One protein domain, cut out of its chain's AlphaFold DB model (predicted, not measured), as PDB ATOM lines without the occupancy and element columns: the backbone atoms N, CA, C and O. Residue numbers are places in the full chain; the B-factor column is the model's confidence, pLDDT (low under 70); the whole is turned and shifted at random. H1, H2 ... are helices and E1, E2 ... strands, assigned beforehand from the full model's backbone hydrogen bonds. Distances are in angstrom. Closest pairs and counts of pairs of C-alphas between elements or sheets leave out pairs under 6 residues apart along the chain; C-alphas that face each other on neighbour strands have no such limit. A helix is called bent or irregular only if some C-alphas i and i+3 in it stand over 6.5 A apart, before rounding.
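What this domain is: This is residues 41 to 118 of the 268 residues of an uncharacterized protein of Clostridium sp. CAG:417 (UniProt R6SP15). One strongly twisted sheet of seven strands is bent back on itself like a partly open V: E3, E2, E1 and E7 make one leaf, E5 and E6 the other, and E4 is the hinge. The short helix H1 packs on E5 and comes near E2, while the long link from E6 to E7 loops round the side away from E3. The printed part has 78 residues, with named elements in the order E1 E2 E3 H1 E4 E5 E6 E7; the sheet's order is E3 E2 E1 E7 E4 E5 E6, all antiparallel. The class is mostly strand, and the whole is compact, with a radius of gyration of the C-alphas of 11.8 A and spans of 34 by 25 by 21 A.

Where its parts are: Find C-alpha 41 at (-36.560, 42.101, 47.696); from there E1 runs through residues 41 to 45, 13.3 A. E2, residues 49 to 54, covers 16.3 A, and E3 is residues 57 to 60. Next come H1, residues 63 to 69, and E4, residues 73 to 78, 15.7 A. E5, residues 81 to 91, is the longest strand, 25.0 A, ending at C-alpha 91 (-20.036, 54.792, 51.336); it bends by 83 degrees at residue 85. E6 is residues 94 to 98, and E7, residues 111 to 116, runs 16.8 A to C-alpha 116 at (-34.791, 41.837, 51.930).

How they stand to each other: Start with E1 E2 E3, a meander, each strand the antiparallel neighbour of the one before: look for N 43 and O 51 at 2.9 A, and N 52 and O 59 at 2.8 A. On the other side of E1 is E7, with N 44 and O 113 at 2.9 A. E7 is the antiparallel neighbour of E4, with N 77 and O 112 at 2.8 A. E4 E5 E6 is a second meander; with E7 it makes a Greek key, four strands in a row whose first and fourth are antiparallel neighbours. E5 pairs with E4 over residues 81 to 87, as at N 76 and O 84, 2.9 A, and with E6 over residues 87 to 91, as at N 96 and O 89, 2.8 A. In this folded sheet E3 E2 E1 E7 face E5 E6, with 16 pairs of C-alphas within 11 A. H1 touches E5, the closest C-alphas being those of Ser 67 and Thr 90, 6.0 A apart. It is on the sheet at a height of 7.3 A, over none of the strands. H1 is only just irregular, with C-alphas 64 and 67 6.9 A apart; 0 of 3 O i to N i+4 pairs and 3 of 4 O i to N i+3 pairs are within hydrogen-bond range.

The domain as a whole: The two C-alphas farthest apart, those of Lys 56 and Asp 103, are 36.0 A from each other. The printed part has no cut. Only the link from E6 to E7 is long, 12 residues, and in it residues 104 to 105 pair antiparallel with residues 97 to 98 of E6. Mean pLDDT of the printed part is 93.4, and no printed residue is under 70.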
ATOM      1  N   ALA A  41     -37.809  42.744  48.091       96.62
ATOM      2  CA  ALA A  41     -36.560  42.101  47.696       96.62
ATOM      3  C   ALA A  41     -35.585  43.178  47.215       96.62
ATOM      4  O   ALA A  41     -35.979  44.076  46.469       96.62
ATOM      5  N   ASN A  42     -34.322  43.063  47.620       96.88
ATOM      6  CA  ASN A  42     -33.236  43.959  47.242       96.88
ATOM      7  C   ASN A  42     -32.152  43.149  46.528       96.88
ATOM      8  O   ASN A  42     -31.651  42.165  47.079       96.88
ATOM      9  N   ILE A  43     -31.799  43.572  45.318       97.94
ATOM     10  CA  ILE A  43     -30.797  42.934  44.468       97.94
ATOM     11  C   ILE A  43     -29.749  43.977  44.113       97.94
ATOM     12  O   ILE A  43     -30.062  44.932  43.410       97.94
ATOM     13  N   ILE A  44     -28.530  43.814  44.618       96.75
ATOM     14  CA  ILE A  44     -27.406  44.708  44.316       96.75
ATOM     15  C   ILE A  44     -26.500  44.024  43.296       96.75
ATOM     16  O   ILE A  44     -26.233  42.830  43.431       96.75
ATOM     17  N   VAL A  45     -26.030  44.784  42.309       95.50
ATOM     18  CA  VAL A  45     -25.190  44.321  41.198       95.50
ATOM     19  C   VAL A  45     -23.899  45.154  41.165       95.50
ATOM     20  O   VAL A  45     -23.975  46.385  41.169       95.50
ATOM     21  N   ASP A  46     -22.734  44.494  41.196       90.31
ATOM     22  CA  ASP A  46     -21.366  45.058  41.097       90.31
ATOM     23  C   ASP A  46     -20.977  46.173  42.074       90.31
ATOM     24  O   ASP A  46     -19.979  46.864  41.882       90.31
ATOM     25  N   ASP A  47     -21.730  46.325  43.159       88.81
ATOM     26  CA  ASP A  47     -21.634  47.440  44.110       88.81
ATOM     27  C   ASP A  47     -22.161  48.777  43.568       88.81
ATOM     28  O   ASP A  47     -22.045  49.790  44.258       88.81
ATOM     29  N   ALA A  48     -22.765  48.790  42.378       87.56
ATOM     30  CA  ALA A  48     -23.191  50.005  41.688       87.56
ATOM     31  C   ALA A  48     -24.702  50.250  41.805       87.56
ATOM     32  O   ALA A  48     -25.154  51.285  42.306       87.56
ATOM     33  N   VAL A  49     -25.509  49.281  41.370       92.62
ATOM     34  CA  VAL A  49     -26.965  49.434  41.268       92.62
ATOM     35  C   VAL A  49     -27.690  48.524  42.245       92.62
ATOM     36  O   VAL A  49     -27.294  47.383  42.460       92.62
ATOM     37  N   MET A  50     -28.788  49.020  42.818       95.62
ATOM     38  CA  MET A  50     -29.734  48.215  43.582       95.62
ATOM     39  C   MET A  50     -31.113  48.230  42.916       95.62
ATOM     40  O   MET A  50     -31.794  49.258  42.883       95.62
ATOM     41  N   PHE A  51     -31.561  47.069  42.448       97.38
ATOM     42  CA  PHE A  51     -32.939  46.834  42.034       97.38
ATOM     43  C   PHE A  51     -33.786  46.409  43.231       97.38
ATOM     44  O   PHE A  51     -33.386  45.564  44.034       97.38
ATOM     45  N   LYS A  52     -34.983  46.986  43.337       96.25
ATOM     46  CA  LYS A  52     -35.954  46.664  44.379       96.25
ATOM     47  C   LYS A  52     -37.234  46.144  43.769       96.25
ATOM     48  O   LYS A  52     -37.779  46.750  42.847       96.25
ATOM     49  N   TYR A  53     -37.753  45.078  44.357       96.69
ATOM     50  CA  TYR A  53     -39.096  44.597  44.083       96.69
ATOM     51  C   TYR A  53     -39.955  44.744  45.331       96.69
ATOM     52  O   TYR A  53     -39.660  44.171  46.377       96.69
ATOM     53  N   SER A  54     -41.029  45.521  45.234       94.56
ATOM     54  CA  SER A  54     -42.013  45.662  46.307       94.56
ATOM     55  C   SER A  54     -43.377  46.005  45.721       94.56
ATOM     56  O   SER A  54     -43.470  46.608  44.654       94.56
ATOM     57  N   LYS A  55     -44.466  45.609  46.393       91.56
ATOM     58  CA  LYS A  55     -45.846  45.899  45.943       91.56
ATOM     59  C   LYS A  55     -46.086  45.561  44.455       91.56
ATOM     60  O   LYS A  55     -46.764  46.305  43.750       91.56
ATOM     61  N   LYS A  56     -45.521  44.439  43.987       91.56
ATOM     62  CA  LYS A  56     -45.573  43.969  42.590       91.56
ATOM     63  C   LYS A  56     -44.956  44.923  41.556       91.56
ATOM     64  O   LYS A  56     -45.324  44.872  40.386       91.56
ATOM     65  N   LYS A  57     -44.036  45.793  41.971       94.25
ATOM     66  CA  LYS A  57     -43.348  46.748  41.100       94.25
ATOM     67  C   LYS A  57     -41.844  46.670  41.291       94.25
ATOM     68  O   LYS A  57     -41.356  46.525  42.411       94.25
ATOM     69  N   TRP A  58     -41.147  46.814  40.174       96.38
ATOM     70  CA  TRP A  58     -39.704  46.957  40.106       96.38
ATOM     71  C   TRP A  58     -39.334  48.436  40.092       96.38
ATOM     72  O   TRP A  58     -39.956  49.217  39.371       96.38
ATOM     73  N   VAL A  59     -38.347  48.825  40.897       96.62
ATOM     74  CA  VAL A  59     -37.756  50.170  40.886       96.62
ATOM     75  C   VAL A  59     -36.247  50.087  41.087       96.62
ATOM     76  O   VAL A  59     -35.763  49.237  41.836       96.62
ATOM     77  N   THR A  60     -35.501  50.993  40.464       96.19
ATOM     78  CA  THR A  60     -34.093  51.216  40.807       96.19
ATOM     79  C   THR A  60     -34.029  52.106  42.041       96.19
ATOM     80  O   THR A  60     -34.685  53.148  42.111       96.19
ATOM     81  N   ALA A  61     -33.285  51.682  43.054       92.94
ATOM     82  CA  ALA A  61     -33.139  52.442  44.280       92.94
ATOM     83  C   ALA A  61     -32.263  53.676  44.062       92.94
ATOM     84  O   ALA A  61     -31.220  53.605  43.419       92.94
ATOM     85  N   SER A  62     -32.657  54.803  44.656       89.75
ATOM     86  CA  SER A  62     -31.796  55.985  44.686       89.75
ATOM     87  C   SER A  62     -30.561  55.710  45.559       89.75
ATOM     88  O   SER A  62     -30.747  55.194  46.671       89.75
ATOM     89  N   PRO A  63     -29.346  56.111  45.136       88.44
ATOM     90  CA  PRO A  63     -28.127  55.991  45.943       88.44
ATOM     91  C   PRO A  63     -28.261  56.589  47.350       88.44
ATOM     92  O   PRO A  63     -27.786  56.013  48.323       88.44
ATOM     93  N   ASN A  64     -29.029  57.674  47.503       86.94
ATOM     94  CA  ASN A  64     -29.294  58.300  48.806       86.94
ATOM     95  C   ASN A  64     -30.035  57.375  49.787       86.94
ATOM     96  O   ASN A  64     -30.020  57.607  50.993       86.94
ATOM     97  N   SER A  65     -30.703  56.334  49.284       88.75
ATOM     98  CA  SER A  65     -31.416  55.347  50.099       88.75
ATOM     99  C   SER A  65     -30.563  54.140  50.493       88.75
ATOM    100  O   SER A  65     -31.041  53.303  51.258       88.75
ATOM    101  N   TYR A  66     -29.334  54.021  49.977       92.06
ATOM    102  CA  TYR A  66     -28.469  52.865  50.215       92.06
ATOM    103  C   TYR A  66     -28.085  52.744  51.697       92.06
ATOM    104  O   TYR A  66     -28.147  51.658  52.268       92.06
ATOM    105  N   SER A  67     -27.813  53.859  52.379       90.94
ATOM    106  CA  SER A  67     -27.433  53.859  53.801       90.94
ATOM    107  C   SER A  67     -28.474  53.216  54.732       90.94
ATOM    108  O   SER A  67     -28.121  52.743  55.811       90.94
ATOM    109  N   ASN A  68     -29.738  53.105  54.299       90.38
ATOM    110  CA  ASN A  68     -30.799  52.411  55.040       90.38
ATOM    111  C   ASN A  68     -30.553  50.900  55.206       90.38
ATOM    112  O   ASN A  68     -31.175  50.280  56.073       90.38
ATOM    113  N   TYR A  69     -29.672  50.318  54.389       91.94
ATOM    114  CA  TYR A  69     -29.300  48.899  54.427       91.94
ATOM    115  C   TYR A  69     -27.915  48.673  55.041       91.94
ATOM    116  O   TYR A  69     -27.391  47.561  54.994       91.94
ATOM    117  N   ASN A  70     -27.302  49.705  55.625       93.06
ATOM    118  CA  ASN A  70     -26.025  49.543  56.302       93.06
ATOM    119  C   ASN A  70     -26.142  48.520  57.437       93.06
ATOM    120  O   ASN A  70     -27.032  48.593  58.284       93.06
ATOM    121  N   TRP A  71     -25.188  47.593  57.445       93.31
ATOM    122  CA  TRP A  71     -25.064  46.434  58.329       93.31
ATOM    123  C   TRP A  71     -26.074  45.309  58.097       93.31
ATOM    124  O   TRP A  71     -26.045  44.306  58.821       93.31
ATOM    125  N   ASP A  72     -26.893  45.406  57.052       93.00
ATOM    126  CA  ASP A  72     -27.820  44.342  56.689       93.00
ATOM    127  C   ASP A  72     -27.121  43.132  56.127       93.00
ATOM    128  O   ASP A  72     -26.108  43.226  55.440       93.00
ATOM    129  N   LYS A  73     -27.714  41.974  56.407       94.06
ATOM    130  CA  LYS A  73     -27.222  40.704  55.904       94.06
ATOM    131  C   LYS A  73     -27.792  40.423  54.525       94.06
ATOM    132  O   LYS A  73     -29.009  40.340  54.364       94.06
ATOM    133  N   PHE A  74     -26.899  40.212  53.571       97.00
ATOM    134  CA  PHE A  74     -27.219  39.803  52.211       97.00
ATOM    135  C   PHE A  74     -26.539  38.468  51.918       97.00
ATOM    136  O   PHE A  74     -25.441  38.201  52.406       97.00
ATOM    137  N   LYS A  75     -27.191  37.619  51.119       97.75
ATOM    138  CA  LYS A  75     -26.524  36.490  50.465       97.75
ATOM    139  C   LYS A  75     -25.655  37.052  49.352       97.75
ATOM    140  O   LYS A  75     -26.172  37.789  48.518       97.75
ATOM    141  N   ILE A  76     -24.378  36.699  49.340       97.44
ATOM    142  CA  ILE A  76     -23.405  37.245  48.398       97.44
ATOM    143  C   ILE A  76     -22.959  36.145  47.452       97.44
ATOM    144  O   ILE A  76     -22.668  35.023  47.880       97.44
ATOM    145  N   TYR A  77     -22.905  36.492  46.174       97.38
ATOM    146  CA  TYR A  77     -22.399  35.654  45.106       97.38
ATOM    147  C   TYR A  77     -21.266  36.392  44.402       97.38
ATOM    148  O   TYR A  77     -21.364  37.594  44.166       97.38
ATOM    149  N   SER A  78     -20.204  35.662  44.092       95.75
ATOM    150  CA  SER A  78     -19.049  36.124  43.324       95.75
ATOM    151  C   SER A  78     -18.880  35.181  42.145       95.75
ATOM    152  O   SER A  78     -18.852  33.965  42.350       95.75
ATOM    153  N   ASN A  79     -18.837  35.720  40.924       93.88
ATOM    154  CA  ASN A  79     -18.761  34.941  39.684       93.88
ATOM    155  C   ASN A  79     -19.775  33.780  39.681       93.88
ATOM    156  O   ASN A  79     -19.405  32.611  39.547       93.88
ATOM    157  N   ASN A  80     -21.056  34.097  39.927       93.19
ATOM    158  CA  ASN A  80     -22.160  33.124  39.933       93.19
ATOM    159  C   ASN A  80     -22.034  32.009  41.013       93.19
ATOM    160  O   ASN A  80     -22.784  31.037  41.010       93.19
ATOM    161  N   THR A  81     -21.144  32.166  42.004       95.00
ATOM    162  CA  THR A  81     -20.946  31.217  43.116       95.00
ATOM    163  C   THR A  81     -21.302  31.844  44.461       95.00
ATOM    164  O   THR A  81     -20.854  32.942  44.774       95.00
ATOM    165  N   TYR A  82     -22.080  31.146  45.294       96.56
ATOM    166  CA  TYR A  82     -22.421  31.609  46.645       96.56
ATOM    167  C   TYR A  82     -21.197  31.597  47.569       96.56
ATOM    168  O   TYR A  82     -20.578  30.552  47.757       96.56
ATOM    169  N   ILE A  83     -20.893  32.734  48.200       95.31
ATOM    170  CA  ILE A  83     -19.734  32.884  49.102       95.31
ATOM    171  C   ILE A  83     -20.116  33.140  50.566       95.31
ATOM    172  O   ILE A  83     -19.246  33.305  51.424       95.31
ATOM    173  N   GLY A  84     -21.414  33.195  50.872       95.62
ATOM    174  CA  GLY A  84     -21.917  33.333  52.236       95.62
ATOM    175  C   GLY A  84     -22.933  34.455  52.419       95.62
ATOM    176  O   GLY A  84     -23.219  35.246  51.521       95.62
ATOM    177  N   THR A  85     -23.501  34.509  53.620       97.00
ATOM    178  CA  THR A  85     -24.394  35.590  54.048       97.00
ATOM    179  C   THR A  85     -23.612  36.536  54.948       97.00
ATOM    180  O   THR A  85     -23.271  36.157  56.070       97.00
ATOM    181  N   LYS A  86     -23.340  37.752  54.474       96.69
ATOM    182  CA  LYS A  86     -22.470  38.721  55.158       96.69
ATOM    183  C   LYS A  86     -23.145  40.081  55.277       96.69
ATOM    184  O   LYS A  86     -24.173  40.317  54.639       96.69
ATOM    185  N   SER A  87     -22.603  40.944  56.131       96.50
ATOM    186  CA  SER A  87     -23.115  42.302  56.292       96.50
ATOM    187  C   SER A  87     -22.595  43.200  55.174       96.50
ATOM    188  O   SER A  87     -21.453  43.046  54.746       96.50
ATOM    189  N   ILE A  88     -23.414  44.141  54.716       95.69
ATOM    190  CA  ILE A  88     -23.009  45.147  53.728       95.69
ATOM    191  C   ILE A  88     -22.983  46.539  54.347       95.69
ATOM    192  O   ILE A  88     -23.705  46.820  55.300       95.69
ATOM    193  N   PHE A  89     -22.171  47.431  53.805       94.81
ATOM    194  CA  PHE A  89     -22.157  48.840  54.178       94.81
ATOM    195  C   PHE A  89     -21.876  49.672  52.936       94.81
ATOM    196  O   PHE A  89     -21.080  49.262  52.095       94.81
ATOM    197  N   THR A  90     -22.515  50.831  52.813       92.88
ATOM    198  CA  THR A  90     -22.275  51.745  51.699       92.88
ATOM    199  C   THR A  90     -21.573  53.023  52.132       92.88
ATOM    200  O   THR A  90     -21.877  53.614  53.171       92.88
ATOM    201  N   THR A  91     -20.640  53.461  51.297       88.31
ATOM    202  CA  THR A  91     -20.036  54.792  51.336       88.31
ATOM    203  C   THR A  91     -19.674  55.195  49.905       88.31
ATOM    204  O   THR A  91     -19.377  54.332  49.078       88.31
ATOM    205  N   ASP A  92     -19.798  56.483  49.582       83.69
ATOM    206  CA  ASP A  92     -19.541  57.042  48.245       83.69
ATOM    207  C   ASP A  92     -20.288  56.334  47.101       83.69
ATOM    208  O   ASP A  92     -19.767  56.136  46.005       83.69
ATOM    209  N   GLY A  93     -21.526  55.906  47.374       79.31
ATOM    210  CA  GLY A  93     -22.383  55.218  46.406       79.31
ATOM    211  C   GLY A  93     -21.961  53.782  46.081       79.31
ATOM    212  O   GLY A  93     -22.629  53.144  45.273       79.31
ATOM    213  N   LYS A  94     -20.907  53.259  46.718       85.69
ATOM    214  CA  LYS A  94     -20.432  51.880  46.557       85.69
ATOM    215  C   LYS A  94     -20.807  51.025  47.754       85.69
ATOM    216  O   LYS A  94     -20.952  51.533  48.867       85.69
ATOM    217  N   TRP A  95     -20.948  49.729  47.525       92.62
ATOM    218  CA  TRP A  95     -21.171  48.716  48.551       92.62
ATOM    219  C   TRP A  95     -19.882  47.992  48.923       92.62
ATOM    220  O   TRP A  95     -19.043  47.703  48.081       92.62
ATOM    221  N   TYR A  96     -19.755  47.685  50.206       94.56
ATOM    222  CA  TYR A  96     -18.623  46.988  50.795       94.56
ATOM    223  C   TYR A  96     -19.135  45.855  51.674       94.56
ATOM    224  O   TYR A  96     -20.206  45.958  52.281       94.56
ATOM    225  N   VAL A  97     -18.359  44.778  51.758       96.25
ATOM    226  CA  VAL A  97     -18.744  43.543  52.444       96.25
ATOM    227  C   VAL A  97     -17.968  43.386  53.736       96.25
ATOM    228  O   VAL A  97     -16.764  43.620  53.774       96.25
ATOM    229  N   PHE A  98     -18.657  42.950  54.784       96.81
ATOM    230  CA  PHE A  98     -18.107  42.802  56.122       96.81
ATOM    231  C   PHE A  98     -18.499  41.472  56.761       96.81
ATOM    232  O   PHE A  98     -19.654  41.038  56.692       96.81
ATOM    233  N   GLU A  99     -17.542  40.858  57.451       93.56
ATOM    234  CA  GLU A  99     -17.801  39.744  58.359       93.56
ATOM    235  C   GLU A  99     -18.610  40.179  59.589       93.56
ATOM    236  O   GLU A  99     -18.834  41.363  59.858       93.56
ATOM    237  N   LYS A 100     -19.035  39.200  60.398       86.06
ATOM    238  CA  LYS A 100     -19.811  39.436  61.629       86.06
ATOM    239  C   LYS A 100     -19.116  40.392  62.612       86.06
ATOM    240  O   LYS A 100     -19.802  41.137  63.309       86.06
ATOM    241  N   ASN A 101     -17.789  40.356  62.691       90.25
ATOM    242  CA  ASN A 101     -16.969  41.220  63.550       90.25
ATOM    243  C   ASN A 101     -16.625  42.579  62.912       90.25
ATOM    244  O   ASN A 101     -15.928  43.365  63.541       90.25
ATOM    245  N   ARG A 102     -17.176  42.880  61.726       88.88
ATOM    246  CA  ARG A 102     -16.918  44.092  60.932       88.88
ATOM    247  C   ARG A 102     -15.523  44.169  60.314       88.88
ATOM    248  O   ARG A 102     -15.087  45.258  59.948       88.88
ATOM    249  N   ASP A 103     -14.877  43.027  60.110       93.94
ATOM    250  CA  ASP A 103     -13.705  42.960  59.241       93.94
ATOM    251  C   ASP A 103     -14.149  43.038  57.779       93.94
ATOM    252  O   ASP A 103     -15.098  42.361  57.371       93.94
ATOM    253  N   ALA A 104     -13.484  43.887  56.995       93.56
ATOM    254  CA  ALA A 104     -13.780  44.042  55.577       93.56
ATOM    255  C   ALA A 104     -13.385  42.780  54.796       93.56
ATOM    256  O   ALA A 104     -12.325  42.192  55.017       93.56
ATOM    257  N   VAL A 105     -14.227  42.392  53.843       93.62
ATOM    258  CA  VAL A 105     -14.016  41.244  52.962       93.62
ATOM    259  C   VAL A 105     -13.862  41.750  51.540       93.62
ATOM    260  O   VAL A 105     -14.764  42.391  51.004       93.62
ATOM    261  N   ASN A 106     -12.746  41.407  50.904       92.62
ATOM    262  CA  ASN A 106     -12.607  41.603  49.471       92.62
ATOM    263  C   ASN A 106     -13.379  40.504  48.729       92.62
ATOM    264  O   ASN A 106     -13.113  39.317  48.929       92.62
ATOM    265  N   VAL A 107     -14.318  40.901  47.875       92.81
ATOM    266  CA  VAL A 107     -15.070  39.987  47.015       92.81
ATOM    267  C   VAL A 107     -14.645  40.246  45.568       92.81
ATOM    268  O   VAL A 107     -14.920  41.329  45.054       92.81
ATOM    269  N   PRO A 108     -13.940  39.310  44.910       91.38
ATOM    270  CA  PRO A 108     -13.474  39.512  43.543       91.38
ATOM    271  C   PRO A 108     -14.591  39.282  42.513       91.38
ATOM    272  O   PRO A 108     -15.593  38.627  42.801       91.38
ATOM    273  N   GLY A 109     -14.359  39.760  41.289       90.62
ATOM    274  CA  GLY A 109     -15.201  39.474  40.125       90.62
ATOM    275  C   GLY A 109     -16.594  40.105  40.174       90.62
ATOM    276  O   GLY A 109     -16.807  41.106  40.864       90.62
ATOM    277  N   ASP A 110     -17.518  39.496  39.435       92.31
ATOM    278  CA  ASP A 110     -18.914  39.926  39.349       92.31
ATOM    279  C   ASP A 110     -19.633  39.623  40.671       92.31
ATOM    280  O   ASP A 110     -19.697  38.467  41.107       92.31
ATOM    281  N   LYS A 111     -20.166  40.661  41.323       95.00
ATOM    282  CA  LYS A 111     -20.801  40.598  42.649       95.00
ATOM    283  C   LYS A 111     -22.318  40.771  42.605       95.00
ATOM    284  O   LYS A 111     -22.832  41.855  42.333       95.00
ATOM    285  N   LEU A 112     -23.043  39.744  43.038       97.62
ATOM    286  CA  LEU A 112     -24.493  39.805  43.220       97.62
ATOM    287  C   LEU A 112     -24.864  39.666  44.697       97.62
ATOM    288  O   LEU A 112     -24.479  38.702  45.362       97.62
ATOM    289  N   TYR A 113     -25.680  40.590  45.200       97.62
ATOM    290  CA  TYR A 113     -26.152  40.578  46.584       97.62
ATOM    291  C   TYR A 113     -27.665  40.455  46.623       97.62
ATOM    292  O   TYR A 113     -28.373  41.284  46.055       97.62
ATOM    293  N   LEU A 114     -28.166  39.464  47.356       97.94
ATOM    294  CA  LEU A 114     -29.596  39.213  47.512       97.94
ATOM    295  C   LEU A 114     -30.010  39.378  48.975       97.94
ATOM    296  O   LEU A 114     -29.523  38.661  49.854       97.94
ATOM    297  N   GLY A 115     -30.933  40.299  49.234       95.62
ATOM    298  CA  GLY A 115     -31.442  40.591  50.572       95.62
ATOM    299  C   GLY A 115     -32.893  41.063  50.560       95.62
ATOM    300  O   GLY A 115     -33.557  41.083  49.525       95.62
ATOM    301  N   GLY A 116     -33.389  41.462  51.730       92.94
ATOM    302  CA  GLY A 116     -34.791  41.837  51.930       92.94
ATOM    303  C   GLY A 116     -35.642  40.720  52.543       92.94
ATOM    304  O   GLY A 116     -35.131  39.695  52.988       92.94
ATOM    305  N   LYS A 117     -36.951  40.976  52.632       92.06
ATOM    306  CA  LYS A 117     -37.946  40.066  53.226       92.06
ATOM    307  C   LYS A 117     -38.598  39.151  52.190       92.06
ATOM    308  O   LYS A 117     -38.935  38.023  52.534       92.06
ATOM    309  N   ILE A 118     -38.773  39.625  50.955       95.31
ATOM    310  CA  ILE A 118     -39.277  38.796  49.854       95.31
ATOM    311  C   ILE A 118     -38.165  37.825  49.456       95.31
ATOM    312  O   ILE A 118     -37.021  38.241  49.261       95.31
TER     313      ILE A 118